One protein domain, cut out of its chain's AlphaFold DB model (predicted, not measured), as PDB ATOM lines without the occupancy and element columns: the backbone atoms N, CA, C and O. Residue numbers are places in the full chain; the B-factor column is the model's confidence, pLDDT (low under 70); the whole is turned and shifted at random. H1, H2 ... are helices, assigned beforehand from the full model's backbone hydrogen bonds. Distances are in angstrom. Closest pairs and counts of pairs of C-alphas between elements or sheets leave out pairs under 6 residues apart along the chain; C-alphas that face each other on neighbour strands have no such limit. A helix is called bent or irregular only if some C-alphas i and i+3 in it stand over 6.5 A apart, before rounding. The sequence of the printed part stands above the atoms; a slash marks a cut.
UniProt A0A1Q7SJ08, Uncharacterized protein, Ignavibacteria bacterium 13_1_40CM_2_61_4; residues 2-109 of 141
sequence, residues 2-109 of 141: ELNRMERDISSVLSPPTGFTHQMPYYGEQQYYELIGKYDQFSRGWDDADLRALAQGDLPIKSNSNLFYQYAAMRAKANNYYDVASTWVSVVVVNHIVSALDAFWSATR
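Overview. This is residues 2 to 109 of the 141 residues of an uncharacterized protein of Ignavibacteria bacterium 13_1_40CM_2_61_4 (UniProt A0A1Q7SJ08). Look first for one long helix, H4, whose residues 77 to 109 stick out as an arm from a small head; the head is built from the first part of H4, three short helices, H1, H2 and H3, and long loops. H2 and H3 lie on the way from H1 to the root of the arm, and H1 sits at the edge of the head, with no other helix in contact. The printed part has 108 residues with four named helices, in the order H1, H2, H3, H4, and no named strand; the class is all helix. The whole is extended, with a radius of gyration of the C-alphas of 22.9 A and spans of 78 by 28 by 26 A, and the arm makes its length.

Arrangement. Begin with H4, residues 66 to 109, which touches no helix. Then look for H3, residues 40 to 45: H3 and H4 are close but not clearly touching, with the closest C-alphas, those of Ser 43 and Phe 68, 5.9 A apart. H3 and H4 run opposite ways at a steep tilt of 63 degrees. H3 is irregular, with C-alphas 41 and 44 7.1 A apart, and its line is a rough one. H2, residues 30 to 35, is near H4, with 5 pairs of C-alphas within 10 A. H2 is close to H3 but not clearly touching it; their closest C-alphas, those of Leu 35 and Phe 42, are 7.4 A apart, and their lines are only just about perpendicular, at 73 degrees. H1, residues 2 to 13, is apart from H2, H3 and H4. In H2 and H4 every O i to N i+4 pair is within hydrogen-bond range; in H1 7 of 8 are, and in H3 0 of 2, beside 2 of 3 O i to N i+3 pairs.

Along the chain. Find C-alpha 66 at (250.333, 158.356, 330.932); from there H4 runs 64.4 A to C-alpha 109 at (216.566, 153.302, 276.310). Go back to C-alpha 2 at (254.332, 186.119, 327.676), where H1 begins; it measures 16.5 A to C-alpha 13. H2 measures 8.9 A from C-alpha 30 to C-alpha 35, and H3 10.0 A from C-alpha 40 to C-alpha 45.

Size, cuts and confidence. The two C-alphas farthest apart, those of Ala 55 and Arg 109, are 78.3 A apart. Without residues 26 to 31 and 77 to 109, which stand free, the body of 69 residues spans 35 by 26 by 19 A. The links H1 to H2 and H3 to H4 are long, with 16 and 20 residues, while H2 to H3 is tight. The printed part has no cut. Its mean pLDDT is 83.4, and residues 2 to 20 and 54 to 61 are under 70.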
ATOM      1  N   GLU A   2     252.947 186.291 327.197       66.81
ATOM      2  CA  GLU A   2     254.332 186.119 327.676       66.81
ATOM      3  C   GLU A   2     254.889 184.698 327.488       66.81
ATOM      4  O   GLU A   2     256.038 184.558 327.082       66.81
ATOM      5  N   LEU A   3     254.066 183.652 327.658       65.50
ATOM      6  CA  LEU A   3     254.478 182.251 327.467       65.50
ATOM      7  C   LEU A   3     255.024 181.990 326.048       65.50
ATOM      8  O   LEU A   3     256.157 181.558 325.880       65.50
ATOM      9  N   ASN A   4     254.268 182.386 325.017       66.94
ATOM     10  CA  ASN A   4     254.652 182.211 323.607       66.94
ATOM     11  C   ASN A   4     255.862 183.076 323.201       66.94
ATOM     12  O   ASN A   4     256.461 182.871 322.141       66.94
ATOM     13  N   ARG A   5     256.197 184.107 323.989       69.94
ATOM     14  CA  ARG A   5     257.432 184.881 323.816       69.94
ATOM     15  C   ARG A   5     258.610 184.124 324.427       69.94
ATOM     16  O   ARG A   5     259.595 183.917 323.733       69.94
ATOM     17  N   MET A   6     258.466 183.637 325.659       69.81
ATOM     18  CA  MET A   6     259.491 182.838 326.337       69.81
ATOM     19  C   MET A   6     259.814 181.543 325.580       69.81
ATOM     20  O   MET A   6     260.983 181.223 325.413       69.81
ATOM     21  N   GLU A   7     258.816 180.838 325.042       65.12
ATOM     22  CA  GLU A   7     259.022 179.624 324.233       65.12
ATOM     23  C   GLU A   7     259.849 179.892 322.966       65.12
ATOM     24  O   GLU A   7     260.723 179.100 322.613       65.12
ATOM     25  N   ARG A   8     259.621 181.031 322.296       67.00
ATOM     26  CA  ARG A   8     260.415 181.451 321.130       67.00
ATOM     27  C   ARG A   8     261.846 181.816 321.508       67.00
ATOM     28  O   ARG A   8     262.782 181.407 320.822       67.00
ATOM     29  N   ASP A   9     262.017 182.562 322.592       65.12
ATOM     30  CA  ASP A   9     263.335 182.999 323.046       65.12
ATOM     31  C   ASP A   9     264.166 181.783 323.515       65.12
ATOM     32  O   ASP A   9     265.315 181.622 323.118       65.12
ATOM     33  N   ILE A  10     263.564 180.835 324.241       64.19
ATOM     34  CA  ILE A  10     264.210 179.586 324.688       64.19
ATOM     35  C   ILE A  10     264.540 178.655 323.509       64.19
ATOM     36  O   ILE A  10     265.605 178.035 323.498       64.19
ATOM     37  N   SER A  11     263.661 178.561 322.508       60.94
ATOM     38  CA  SER A  11     263.896 177.760 321.295       60.94
ATOM     39  C   SER A  11     265.033 178.326 320.427       60.94
ATOM     40  O   SER A  11     265.784 177.566 319.819       60.94
ATOM     41  N   SER A  12     265.208 179.653 320.401       59.94
ATOM     42  CA  SER A  12     266.228 180.331 319.580       59.94
ATOM     43  C   SER A  12     267.605 180.480 320.240       59.94
ATOM     44  O   SER A  12     268.598 180.634 319.531       59.94
ATOM     45  N   VAL A  13     267.688 180.426 321.573       56.69
ATOM     46  CA  VAL A  13     268.933 180.679 322.326       56.69
ATOM     47  C   VAL A  13     269.681 179.393 322.707       56.69
ATOM     48  O   VAL A  13     270.886 179.432 322.951       56.69
ATOM     49  N   LEU A  14     269.015 178.236 322.735       53.00
ATOM     50  CA  LEU A  14     269.612 176.980 323.202       53.00
ATOM     51  C   LEU A  14     269.947 176.034 322.032       53.00
ATOM     52  O   LEU A  14     269.068 175.568 321.312       53.00
ATOM     53  N   SER A  15     271.246 175.751 321.858       50.81
ATOM     54  CA  SER A  15     271.791 174.707 320.973       50.81
ATOM     55  C   SER A  15     272.330 173.549 321.822       50.81
ATOM     56  O   SER A  15     273.201 173.804 322.657       50.81
ATOM     57  N   PRO A  16     271.892 172.289 321.630       54.62
ATOM     58  CA  PRO A  16     271.003 171.771 320.581       54.62
ATOM     59  C   PRO A  16     269.507 172.085 320.820       54.62
ATOM     60  O   PRO A  16     269.147 172.485 321.927       54.62
ATOM     61  N   PRO A  17     268.630 171.912 319.804       55.41
ATOM     62  CA  PRO A  17     267.222 172.306 319.867       55.41
ATOM     63  C   PRO A  17     266.513 171.688 321.075       55.41
ATOM     64  O   PRO A  17     266.494 170.470 321.247       55.41
ATOM     65  N   THR A  18     265.882 172.523 321.892       58.69
ATOM     66  CA  THR A  18     265.291 172.160 323.194       58.69
ATOM     67  C   THR A  18     263.989 171.364 323.114       58.69
ATOM     68  O   THR A  18     263.358 171.109 324.134       58.69
ATOM     69  N   GLY A  19     263.564 170.963 321.916       58.25
ATOM     70  CA  GLY A  19     262.298 170.262 321.690       58.25
ATOM     71  C   GLY A  19     261.076 171.177 321.561       58.25
ATOM     72  O   GLY A  19     260.020 170.690 321.174       58.25
ATOM     73  N   PHE A  20     261.208 172.489 321.797       65.19
ATOM     74  CA  PHE A  20     260.140 173.471 321.574       65.19
ATOM     75  C   PHE A  20     260.121 173.934 320.113       65.19
ATOM     76  O   PHE A  20     260.901 174.789 319.697       65.19
ATOM     77  N   THR A  21     259.225 173.346 319.327       70.00
ATOM     78  CA  THR A  21     259.049 173.600 317.886       70.00
ATOM     79  C   THR A  21     257.734 174.306 317.558       70.00
ATOM     80  O   THR A  21     257.637 174.968 316.529       70.00
ATOM     81  N   HIS A  22     256.730 174.191 318.429       73.94
ATOM     82  CA  HIS A  22     255.394 174.755 318.222       73.94
ATOM     83  C   HIS A  22     255.023 175.714 319.354       73.94
ATOM     84  O   HIS A  22     255.455 175.525 320.487       73.94
ATOM     85  N   GLN A  23     254.216 176.729 319.054       81.38
ATOM     86  CA  GLN A  23     253.658 177.627 320.066       81.38
ATOM     87  C   GLN A  23     252.343 177.070 320.598       81.38
ATOM     88  O   GLN A  23     251.597 176.437 319.849       81.38
ATOM     89  N   MET A  24     252.044 177.347 321.866       81.81
ATOM     90  CA  MET A  24     250.755 176.999 322.458       81.81
ATOM     91  C   MET A  24     249.606 177.798 321.795       81.81
ATOM     92  O   MET A  24     249.612 179.035 321.874       81.81
ATOM     93  N   PRO A  25     248.628 177.132 321.141       82.62
ATOM     94  CA  PRO A  25     247.450 177.784 320.565       82.62
ATOM     95  C   PRO A  25     246.468 178.228 321.651       82.62
ATOM     96  O   PRO A  25     246.595 177.840 322.816       82.62
ATOM     97  N   TYR A  26     245.455 179.010 321.274       85.94
ATOM     98  CA  TYR A  26     244.434 179.419 322.234       85.94
ATOM     99  C   TYR A  26     243.549 178.236 322.627       85.94
ATOM    100  O   TYR A  26     243.153 177.415 321.799       85.94
ATOM    101  N   TYR A  27     243.215 178.163 323.914       86.12
ATOM    102  CA  TYR A  27     242.299 177.149 324.419       86.12
ATOM    103  C   TYR A  27     240.959 177.200 323.671       86.12
ATOM    104  O   TYR A  27     240.401 178.274 323.450       86.12
ATOM    105  N   GLY A  28     240.442 176.028 323.300       86.69
ATOM    106  CA  GLY A  28     239.196 175.893 322.545       86.69
ATOM    107  C   GLY A  28     239.371 175.842 321.025       86.69
ATOM    108  O   GLY A  28     238.447 175.423 320.334       86.69
ATOM    109  N   GLU A  29     240.543 176.189 320.488       90.69
ATOM    110  CA  GLU A  29     240.825 176.018 319.061       90.69
ATOM    111  C   GLU A  29     241.055 174.544 318.706       90.69
ATOM    112  O   GLU A  29     241.615 173.772 319.483       90.69
ATOM    113  N   GLN A  30     240.706 174.145 317.480       88.94
ATOM    114  CA  GLN A  30     241.004 172.795 316.988       88.94
ATOM    115  C   GLN A  30     242.505 172.469 317.094       88.94
ATOM    116  O   GLN A  30     242.878 171.357 317.473       88.94
ATOM    117  N   GLN A  31     243.366 173.448 316.794       88.44
ATOM    118  CA  GLN A  31     244.818 173.286 316.868       88.44
ATOM    119  C   GLN A  31     245.293 173.024 318.297       88.44
ATOM    120  O   GLN A  31     246.203 172.224 318.486       88.44
ATOM    121  N   TYR A  32     244.654 173.624 319.306       90.00
ATOM    122  CA  TYR A  32     244.984 173.365 320.705       90.00
ATOM    123  C   TYR A  32     244.863 171.873 321.026       90.00
ATOM    124  O   TYR A  32     245.842 171.247 321.425       90.00
ATOM    125  N   TYR A  33     243.699 171.281 320.748       90.06
ATOM    126  CA  TYR A  33     243.433 169.863 321.009       90.06
ATOM    127  C   TYR A  33     244.295 168.916 320.166       90.06
ATOM    128  O   TYR A  33     244.549 167.780 320.571       90.06
ATOM    129  N   GLU A  34     244.762 169.356 318.997       88.94
ATOM    130  CA  GLU A  34     245.732 168.604 318.207       88.94
ATOM    131  C   GLU A  34     247.119 168.602 318.839       88.94
ATOM    132  O   GLU A  34     247.704 167.535 319.029       88.94
ATOM    133  N   LEU A  35     247.653 169.784 319.137       90.12
ATOM    134  CA  LEU A  35     249.051 169.923 319.512       90.12
ATOM    135  C   LEU A  35     249.341 169.277 320.873       90.12
ATOM    136  O   LEU A  35     250.340 168.562 320.984       90.12
ATOM    137  N   ILE A  36     248.439 169.426 321.855       91.00
ATOM    138  CA  ILE A  36     248.617 168.890 323.221       91.00
ATOM    139  C   ILE A  36     248.724 167.360 323.292       91.00
ATOM    140  O   ILE A  36     249.192 166.836 324.298       91.00
ATOM    141  N   GLY A  37     248.286 166.653 322.246       89.62
ATOM    142  CA  GLY A  37     248.365 165.193 322.132       89.62
ATOM    143  C   GLY A  37     249.300 164.692 321.036       89.62
ATOM    144  O   GLY A  37     249.336 163.493 320.780       89.62
ATOM    145  N   LYS A  38     249.999 165.593 320.336       88.44
ATOM    146  CA  LYS A  38     250.870 165.263 319.194       88.44
ATOM    147  C   LYS A  38     252.343 165.504 319.492       88.44
ATOM    148  O   LYS A  38     253.177 164.754 318.995       88.44
ATOM    149  N   TYR A  39     252.665 166.534 320.276       87.50
ATOM    150  CA  TYR A  39     254.050 166.894 320.572       87.50
ATOM    151  C   TYR A  39     254.361 166.747 322.059       87.50
ATOM    152  O   TYR A  39     253.709 167.364 322.902       87.50
ATOM    153  N   ASP A  40     255.419 165.994 322.367       85.56
ATOM    154  CA  ASP A  40     255.881 165.744 323.737       85.56
ATOM    155  C   ASP A  40     256.243 167.034 324.498       85.56
ATOM    156  O   ASP A  40     256.171 167.062 325.723       85.56
ATOM    157  N   GLN A  41     256.560 168.135 323.807       81.44
ATOM    158  CA  GLN A  41     256.811 169.443 324.435       81.44
ATOM    159  C   GLN A  41     255.622 169.957 325.275       81.44
ATOM    160  O   GLN A  41     255.825 170.717 326.216       81.44
ATOM    161  N   PHE A  42     254.392 169.533 324.960       86.38
ATOM    162  CA  PHE A  42     253.179 169.913 325.693       86.38
ATOM    163  C   PHE A  42     252.778 168.885 326.763       86.38
ATOM    164  O   PHE A  42     251.838 169.119 327.520       86.38
ATOM    165  N   SER A  43     253.495 167.760 326.868       87.56
ATOM    166  CA  SER A  43     253.178 166.678 327.812       87.56
ATOM    167  C   SER A  43     253.231 167.108 329.279       87.56
ATOM    168  O   SER A  43     252.482 166.595 330.101       87.56
ATOM    169  N   ARG A  44     254.063 168.102 329.607       84.81
ATOM    170  CA  ARG A  44     254.206 168.639 330.969       84.81
ATOM    171  C   ARG A  44     252.987 169.423 331.459       84.81
ATOM    172  O   ARG A  44     252.937 169.766 332.631       84.81
ATOM    173  N   GLY A  45     252.029 169.724 330.581       86.25
ATOM    174  CA  GLY A  45     250.759 170.349 330.955       86.25
ATOM    175  C   GLY A  45     249.685 169.365 331.429       86.25
ATOM    176  O   GLY A  45     248.599 169.811 331.781       86.25
ATOM    177  N   TRP A  46     249.953 168.056 331.400       89.94
ATOM    178  CA  TRP A  46     249.009 167.020 331.822       89.94
ATOM    179  C   TRP A  46     249.096 166.760 333.328       89.94
ATOM    180  O   TRP A  46     250.179 166.815 333.907       89.94
ATOM    181  N   ASP A  47     247.958 166.444 333.950       91.75
ATOM    182  CA  ASP A  47     247.815 166.346 335.413       91.75
ATOM    183  C   ASP A  47     248.757 165.326 336.078       91.75
ATOM    184  O   ASP A  47     249.110 165.473 337.248       91.75
ATOM    185  N   ASP A  48     249.163 164.285 335.352       92.00
ATOM    186  CA  ASP A  48     250.032 163.205 335.829       92.00
ATOM    187  C   ASP A  48     251.500 163.359 335.394       92.00
ATOM    188  O   ASP A  48     252.302 162.444 335.593       92.00
ATOM    189  N   ALA A  49     251.865 164.491 334.790       88.50
ATOM    190  CA  ALA A  49     253.231 164.735 334.358       88.50
ATOM    191  C   ALA A  49     254.172 164.974 335.551       88.50
ATOM    192  O   ALA A  49     253.884 165.756 336.460       88.50
ATOM    193  N   ASP A  50     255.354 164.354 335.522       84.81
ATOM    194  CA  ASP A  50     256.409 164.658 336.493       84.81
ATOM    195  C   ASP A  50     257.113 165.968 336.095       84.81
ATOM    196  O   ASP A  50     257.803 166.051 335.071       84.81
ATOM    197  N   LEU A  51     256.913 167.000 336.923       83.88
ATOM    198  CA  LEU A  51     257.409 168.366 336.730       83.88
ATOM    199  C   LEU A  51     258.831 168.593 337.256       83.88
ATOM    200  O   LEU A  51     259.304 169.733 337.252       83.88
ATOM    201  N   ARG A  52     259.544 167.545 337.687       81.88
ATOM    202  CA  ARG A  52     260.969 167.658 338.024       81.88
ATOM    203  C   ARG A  52     261.752 168.290 336.868       81.88
ATOM    204  O   ARG A  52     261.428 168.108 335.684       81.88
ATOM    205  N   ALA A  53     262.771 169.066 337.237       71.38
ATOM    206  CA  ALA A  53     263.658 169.714 336.283       71.38
ATOM    207  C   ALA A  53     264.284 168.657 335.364       71.38
ATOM    208  O   ALA A  53     264.775 167.634 335.842       71.38
ATOM    209  N   LEU A  54     264.240 168.908 334.055       69.19
ATOM    210  CA  LEU A  54     264.917 168.071 333.067       69.19
ATOM    211  C   LEU A  54     266.419 168.084 333.354       69.19
ATOM    212  O   LEU A  54     267.000 169.158 333.532       69.19
ATOM    213  N   ALA A  55     267.051 166.912 333.375       68.62
ATOM    214  CA  ALA A  55     268.503 166.864 333.364       68.62
ATOM    215  C   ALA A  55     269.002 167.315 331.981       68.62
ATOM    216  O   ALA A  55     268.324 167.144 330.968       68.62
ATOM    217  N   GLN A  56     270.221 167.859 331.913       58.22
ATOM    218  CA  GLN A  56     270.813 168.409 330.681       58.22
ATOM    219  C   GLN A  56     270.996 167.370 329.540       58.22
ATOM    220  O   GLN A  56     271.427 167.732 328.451       58.22
ATOM    221  N   GLY A  57     270.649 166.094 329.761       60.88
ATOM    222  CA  GLY A  57     270.674 165.008 328.773       60.88
ATOM    223  C   GLY A  57     269.303 164.477 328.328       60.88
ATOM    224  O   GLY A  57     269.263 163.615 327.456       60.88
ATOM    225  N   ASP A  58     268.189 164.984 328.865       63.53
ATOM    226  CA  ASP A  58     266.832 164.477 328.579       63.53
ATOM    227  C   ASP A  58     266.215 165.071 327.295       63.53
ATOM    228  O   ASP A  58     264.996 165.195 327.166       63.53
ATOM    229  N   LEU A  59     267.057 165.483 326.342       63.25
ATOM    230  CA  LEU A  59     266.630 166.012 325.047       63.25
ATOM    231  C   LEU A  59     266.761 164.926 323.963       63.25
ATOM    232  O   LEU A  59     267.830 164.325 323.837       63.25
ATOM    233  N   PRO A  60     265.718 164.684 323.142       63.19
ATOM    234  CA  PRO A  60     264.448 165.412 323.079       63.19
ATOM    235  C   PRO A  60     263.526 165.109 324.268       63.19
ATOM    236  O   PRO A  60     263.492 163.981 324.755       63.19
ATOM    237  N   ILE A  61     262.750 166.120 324.683       68.38
ATOM    238  CA  ILE A  61     261.743 166.002 325.747       68.38
ATOM    239  C   ILE A  61     260.806 164.851 325.383       68.38
ATOM    240  O   ILE A  61     260.084 164.947 324.396       68.38
ATOM    241  N   LYS A  62     260.819 163.772 326.168       74.19
ATOM    242  CA  LYS A  62     259.821 162.703 326.081       74.19
ATOM    243  C   LYS A  62     258.753 162.914 327.139       74.19
ATOM    244  O   LYS A  62     259.073 163.291 328.268       74.19
ATOM    245  N   SER A  63     257.502 162.635 326.781       80.56
ATOM    246  CA  SER A  63     256.422 162.610 327.761       80.56
ATOM    247  C   SER A  63     256.682 161.554 328.834       80.56
ATOM    248  O   SER A  63     257.039 160.413 328.543       80.56
ATOM    249  N   ASN A  64     256.468 161.937 330.089       82.62
ATOM    250  CA  ASN A  64     256.391 161.033 331.235       82.62
ATOM    251  C   ASN A  64     254.942 160.846 331.730       82.62
ATOM    252  O   ASN A  64     254.718 160.146 332.711       82.62
ATOM    253  N   SER A  65     253.977 161.457 331.038       89.69
ATOM    254  CA  SER A  65     252.554 161.433 331.366       89.69
ATOM    255  C   SER A  65     251.866 160.264 330.661       89.69
ATOM    256  O   SER A  65     251.918 160.124 329.434       89.69
ATOM    257  N   ASN A  66     251.185 159.424 331.436       92.56
ATOM    258  CA  ASN A  66     250.333 158.356 330.932       92.56
ATOM    259  C   ASN A  66     249.063 158.938 330.290       92.56
ATOM    260  O   ASN A  66     248.663 158.490 329.216       92.56
ATOM    261  N   LEU A  67     248.468 159.980 330.884       93.81
ATOM    262  CA  LEU A  67     247.292 160.650 330.319       93.81
ATOM    263  C   LEU A  67     247.574 161.238 328.931       93.81
ATOM    264  O   LEU A  67     246.752 161.075 328.028       93.81
ATOM    265  N   PHE A  68     248.758 161.824 328.722       93.50
ATOM    266  CA  PHE A  68     249.210 162.276 327.408       93.50
ATOM    267  C   PHE A  68     249.191 161.130 326.388       93.50
ATOM    268  O   PHE A  68     248.613 161.272 325.310       93.50
ATOM    269  N   TYR A  69     249.774 159.974 326.725       93.62
ATOM    270  CA  TYR A  69     249.810 158.824 325.817       93.62
ATOM    271  C   TYR A  69     248.422 158.231 325.559       93.62
ATOM    272  O   TYR A  69     248.120 157.857 324.424       93.62
ATOM    273  N   GLN A  70     247.554 158.182 326.572       95.44
ATOM    274  CA  GLN A  70     246.162 157.756 326.403       95.44
ATOM    275  C   GLN A  70     245.412 158.687 325.450       95.44
ATOM    276  O   GLN A  70     244.745 158.223 324.523       95.44
ATOM    277  N   TYR A  71     245.552 159.997 325.633       95.06
ATOM    278  CA  TYR A  71     244.940 160.982 324.755       95.06
ATOM    279  C   TYR A  71     245.487 160.905 323.325       95.06
ATOM    280  O   TYR A  71     244.707 160.872 322.371       95.06
ATOM    281  N   ALA A  72     246.807 160.781 323.163       93.25
ATOM    282  CA  ALA A  72     247.445 160.586 321.865       93.25
ATOM    283  C   ALA A  72     246.911 159.330 321.150       93.25
ATOM    284  O   ALA A  72     246.585 159.380 319.961       93.25
ATOM    285  N   ALA A  73     246.736 158.221 321.877       95.19
ATOM    286  CA  ALA A  73     246.171 156.984 321.341       95.19
ATOM    287  C   ALA A  73     244.694 157.138 320.935       95.19
ATOM    288  O   ALA A  73     244.294 156.682 319.860       95.19
ATOM    289  N   MET A  74     243.878 157.817 321.751       95.25
ATOM    290  CA  MET A  74     242.486 158.125 321.402       95.25
ATOM    291  C   MET A  74     242.401 158.996 320.148       95.25
ATOM    292  O   MET A  74     241.595 158.714 319.260       95.25
ATOM    293  N   ARG A  75     243.266 160.007 320.031       93.88
ATOM    294  CA  ARG A  75     243.347 160.868 318.847       93.88
ATOM    295  C   ARG A  75     243.763 160.078 317.604       93.88
ATOM    296  O   ARG A  75     243.138 160.228 316.558       93.88
ATOM    297  N   ALA A  76     244.760 159.202 317.711       93.81
ATOM    298  CA  ALA A  76     245.168 158.331 316.608       93.81
ATOM    299  C   ALA A  76     244.016 157.421 316.144       93.81
ATOM    300  O   ALA A  76     243.780 157.271 314.945       93.81
ATOM    301  N   LYS A  77     243.242 156.870 317.089       96.25
ATOM    302  CA  LYS A  77     242.050 156.067 316.792       96.25
ATOM    303  C   LYS A  77     240.954 156.888 316.103       96.25
ATOM    304  O   LYS A  77     240.361 156.406 315.141       96.25
ATOM    305  N   ALA A  78     240.705 158.113 316.563       94.19
ATOM    306  CA  ALA A  78     239.739 159.017 315.944       94.19
ATOM    307  C   ALA A  78     240.132 159.370 314.500       94.19
ATOM    308  O   ALA A  78     239.287 159.296 313.612       94.19
ATOM    309  N   ASN A  79     241.413 159.663 314.251       93.12
ATOM    310  CA  ASN A  79     241.926 159.917 312.904       93.12
ATOM    311  C   ASN A  79     241.739 158.702 311.987       93.12
ATOM    312  O   ASN A  79     241.224 158.848 310.886       93.12
ATOM    313  N   ASN A  80     242.045 157.493 312.464       96.69
ATOM    314  CA  ASN A  80     241.825 156.275 311.681       96.69
ATOM    315  C   ASN A  80     240.342 156.087 311.302       96.69
ATOM    316  O   ASN A  80     240.018 155.736 310.170       96.69
ATOM    317  N   TYR A  81     239.413 156.354 312.225       97.38
ATOM    318  CA  TYR A  81     237.984 156.319 311.902       97.38
ATOM    319  C   TYR A  81     237.570 157.406 310.914       97.38
ATOM    320  O   TYR A  81     236.753 157.135 310.035       97.38
ATOM    321  N   TYR A  82     238.138 158.603 311.030       95.50
ATOM    322  CA  TYR A  82     237.904 159.681 310.078       95.50
ATOM    323  C   TYR A  82     238.392 159.314 308.666       95.50
ATOM    324  O   TYR A  82     237.663 159.535 307.698       95.50
ATOM    325  N   ASP A  83     239.562 158.686 308.539       96.88
ATOM    326  CA  ASP A  83     240.124 158.253 307.253       96.88
ATOM    327  C   ASP A  83     239.265 157.162 306.596       96.88
ATOM    328  O   ASP A  83     238.938 157.228 305.404       96.88
ATOM    329  N   VAL A  84     238.819 156.183 307.390       97.69
ATOM    330  CA  VAL A  84     237.894 155.137 306.932       97.69
ATOM    331  C   VAL A  84     236.562 155.749 306.496       97.69
ATOM    332  O   VAL A  84     236.071 155.443 305.411       97.69
ATOM    333  N   ALA A  85     235.982 156.639 307.302       97.50
ATOM    334  CA  ALA A  85     234.722 157.298 306.972       97.50
ATOM    335  C   ALA A  85     234.838 158.137 305.690       97.50
ATOM    336  O   ALA A  85     233.988 158.028 304.808       97.50
ATOM    337  N   SER A  86     235.916 158.909 305.543       97.00
ATOM    338  CA  SER A  86     236.196 159.716 304.346       97.00
ATOM    339  C   SER A  86     236.321 158.850 303.089       97.00
ATOM    340  O   SER A  86     235.803 159.202 302.023       97.00
ATOM    341  N   THR A  87     236.940 157.675 303.221       97.81
ATOM    342  CA  THR A  87     237.020 156.681 302.144       97.81
ATOM    343  C   THR A  87     235.627 156.195 301.739       97.81
ATOM    344  O   THR A  87     235.290 156.206 300.556       97.81
ATOM    345  N   TRP A  88     234.777 155.834 302.702       98.00
ATOM    346  CA  TRP A  88     233.415 155.377 302.415       98.00
ATOM    347  C   TRP A  88     232.525 156.462 301.818       98.00
ATOM    348  O   TRP A  88     231.787 156.183 300.877       98.00
ATOM    349  N   VAL A  89     232.623 157.703 302.298       97.88
ATOM    350  CA  VAL A  89     231.925 158.843 301.686       97.88
ATOM    351  C   VAL A  89     232.340 158.994 300.222       97.88
ATOM    352  O   VAL A  89     231.479 159.139 299.356       97.88
ATOM    353  N   SER A  90     233.635 158.868 299.922       97.19
ATOM    354  CA  SER A  90     234.141 158.920 298.544       97.19
ATOM    355  C   SER A  90     233.553 157.800 297.676       97.19
ATOM    356  O   SER A  90     233.081 158.058 296.569       97.19
ATOM    357  N   VAL A  91     233.500 156.569 298.194       98.19
ATOM    358  CA  VAL A  91     232.868 155.423 297.513       98.19
ATOM    359  C   VAL A  91     231.383 155.678 297.249       98.19
ATOM    360  O   VAL A  91     230.902 155.425 296.145       98.19
ATOM    361  N   VAL A  92     230.653 156.210 298.233       98.31
ATOM    362  CA  VAL A  92     229.231 156.548 298.093       98.31
ATOM    363  C   VAL A  92     229.028 157.589 296.995       98.31
ATOM    364  O   VAL A  92     228.142 157.408 296.163       98.31
ATOM    365  N   VAL A  93     229.848 158.640 296.943       98.19
ATOM    366  CA  VAL A  93     229.763 159.673 295.897       98.19
ATOM    367  C   VAL A  93     230.007 159.075 294.510       98.19
ATOM    368  O   VAL A  93     229.221 159.319 293.595       98.19
ATOM    369  N   VAL A  94     231.040 158.243 294.352       98.12
ATOM    370  CA  VAL A  94     231.317 157.559 293.077       98.12
ATOM    371  C   VAL A  94     230.141 156.671 292.667       98.12
ATOM    372  O   VAL A  94     229.702 156.734 291.518       98.12
ATOM    373  N   ASN A  95     229.579 155.901 293.601       98.12
ATOM    374  CA  ASN A  95     228.402 155.074 293.340       98.12
ATOM    375  C   ASN A  95     227.198 155.921 292.887       98.12
ATOM    376  O   ASN A  95     226.526 155.563 291.924       98.12
ATOM    377  N   HIS A  96     226.958 157.076 293.514       97.44
ATOM    378  CA  HIS A  96     225.873 157.973 293.106       97.44
ATOM    379  C   HIS A  96     226.056 158.493 291.677       97.44
ATOM    380  O   HIS A  96     225.090 158.524 290.917       97.44
ATOM    381  N   ILE A  97     227.279 158.857 291.281       97.69
ATOM    382  CA  ILE A  97     227.567 159.323 289.917       97.69
ATOM    383  C   ILE A  97     227.332 158.199 288.905       97.69
ATOM    384  O   ILE A  97     226.640 158.402 287.909       97.69
ATOM    385  N   VAL A  98     227.868 157.005 289.172       97.50
ATOM    386  CA  VAL A  98     227.683 155.836 288.298       97.50
ATOM    387  C   VAL A  98     226.200 155.478 288.182       97.50
ATOM    388  O   VAL A  98     225.704 155.284 287.076       97.50
ATOM    389  N   SER A  99     225.472 155.478 289.300       97.50
ATOM    390  CA  SER A  99     224.032 155.205 289.334       97.50
ATOM    391  C   SER A  99     223.223 156.250 288.563       97.50
ATOM    392  O   SER A  99     222.283 155.897 287.861       97.50
ATOM    393  N   ALA A 100     223.585 157.535 288.646       95.75
ATOM    394  CA  ALA A 100     222.912 158.592 287.893       95.75
ATOM    395  C   ALA A 100     223.119 158.441 286.377       95.75
ATOM    396  O   ALA A 100     222.177 158.627 285.604       95.75
ATOM    397  N   LEU A 101     224.330 158.071 285.949       96.06
ATOM    398  CA  LEU A 101     224.630 157.790 284.543       96.06
ATOM    399  C   LEU A 101     223.864 156.562 284.039       96.06
ATOM    400  O   LEU A 101     223.265 156.616 282.963       96.06
ATOM    401  N   ASP A 102     223.837 155.482 284.820       93.62
ATOM    402  CA  ASP A 102     223.083 154.272 284.480       93.62
ATOM    403  C   ASP A 102     221.575 154.552 284.400       93.62
ATOM    404  O   ASP A 102     220.925 154.199 283.417       93.62
ATOM    405  N   ALA A 103     221.022 155.297 285.363       93.56
ATOM    406  CA  ALA A 103     219.624 155.720 285.343       93.56
ATOM    407  C   ALA A 103     219.294 156.569 284.106       93.56
ATOM    408  O   ALA A 103     218.249 156.366 283.485       93.56
ATOM    409  N   PHE A 104     220.182 157.483 283.703       91.69
ATOM    410  CA  PHE A 104     220.014 158.279 282.486       91.69
ATOM    411  C   PHE A 104     220.010 157.406 281.218       91.69
ATOM    412  O   PHE A 104     219.125 157.540 280.367       91.69
ATOM    413  N   TRP A 105     220.957 156.473 281.086       89.81
ATOM    414  CA  TRP A 105     220.994 155.552 279.944       89.81
ATOM    415  C   TRP A 105     219.800 154.599 279.913       89.81
ATOM    416  O   TRP A 105     219.196 154.392 278.859       89.81
ATOM    417  N   SER A 106     219.428 154.049 281.063       88.69
ATOM    418  CA  SER A 106     218.264 153.182 281.210       88.69
ATOM    419  C   SER A 106     216.987 153.929 280.823       88.69
ATOM    420  O   SER A 106     216.276 153.500 279.915       88.69
ATOM    421  N   ALA A 107     216.747 155.117 281.388       86.38
ATOM    422  CA  ALA A 107     215.579 155.934 281.066       86.38
ATOM    423  C   ALA A 107     215.516 156.314 279.579       86.38
ATOM    424  O   ALA A 107     214.447 156.255 278.977       86.38
ATOM    425  N   THR A 108     216.644 156.655 278.949       81.44
ATOM    426  CA  THR A 108     216.671 156.972 277.509       81.44
ATOM    427  C   THR A 108     216.445 155.752 276.617       81.44
ATOM    428  O   THR A 108     215.863 155.892 275.542       81.44
ATOM    429  N   ARG A 109     216.852 154.548 277.037       78.81
ATOM    430  CA  ARG A 109     216.566 153.302 276.310       78.81
ATOM    431  C   ARG A 109     215.115 152.854 276.491       78.81
ATOM    432  O   ARG A 109     214.486 152.493 275.502       78.81
TER     433      ARG A 109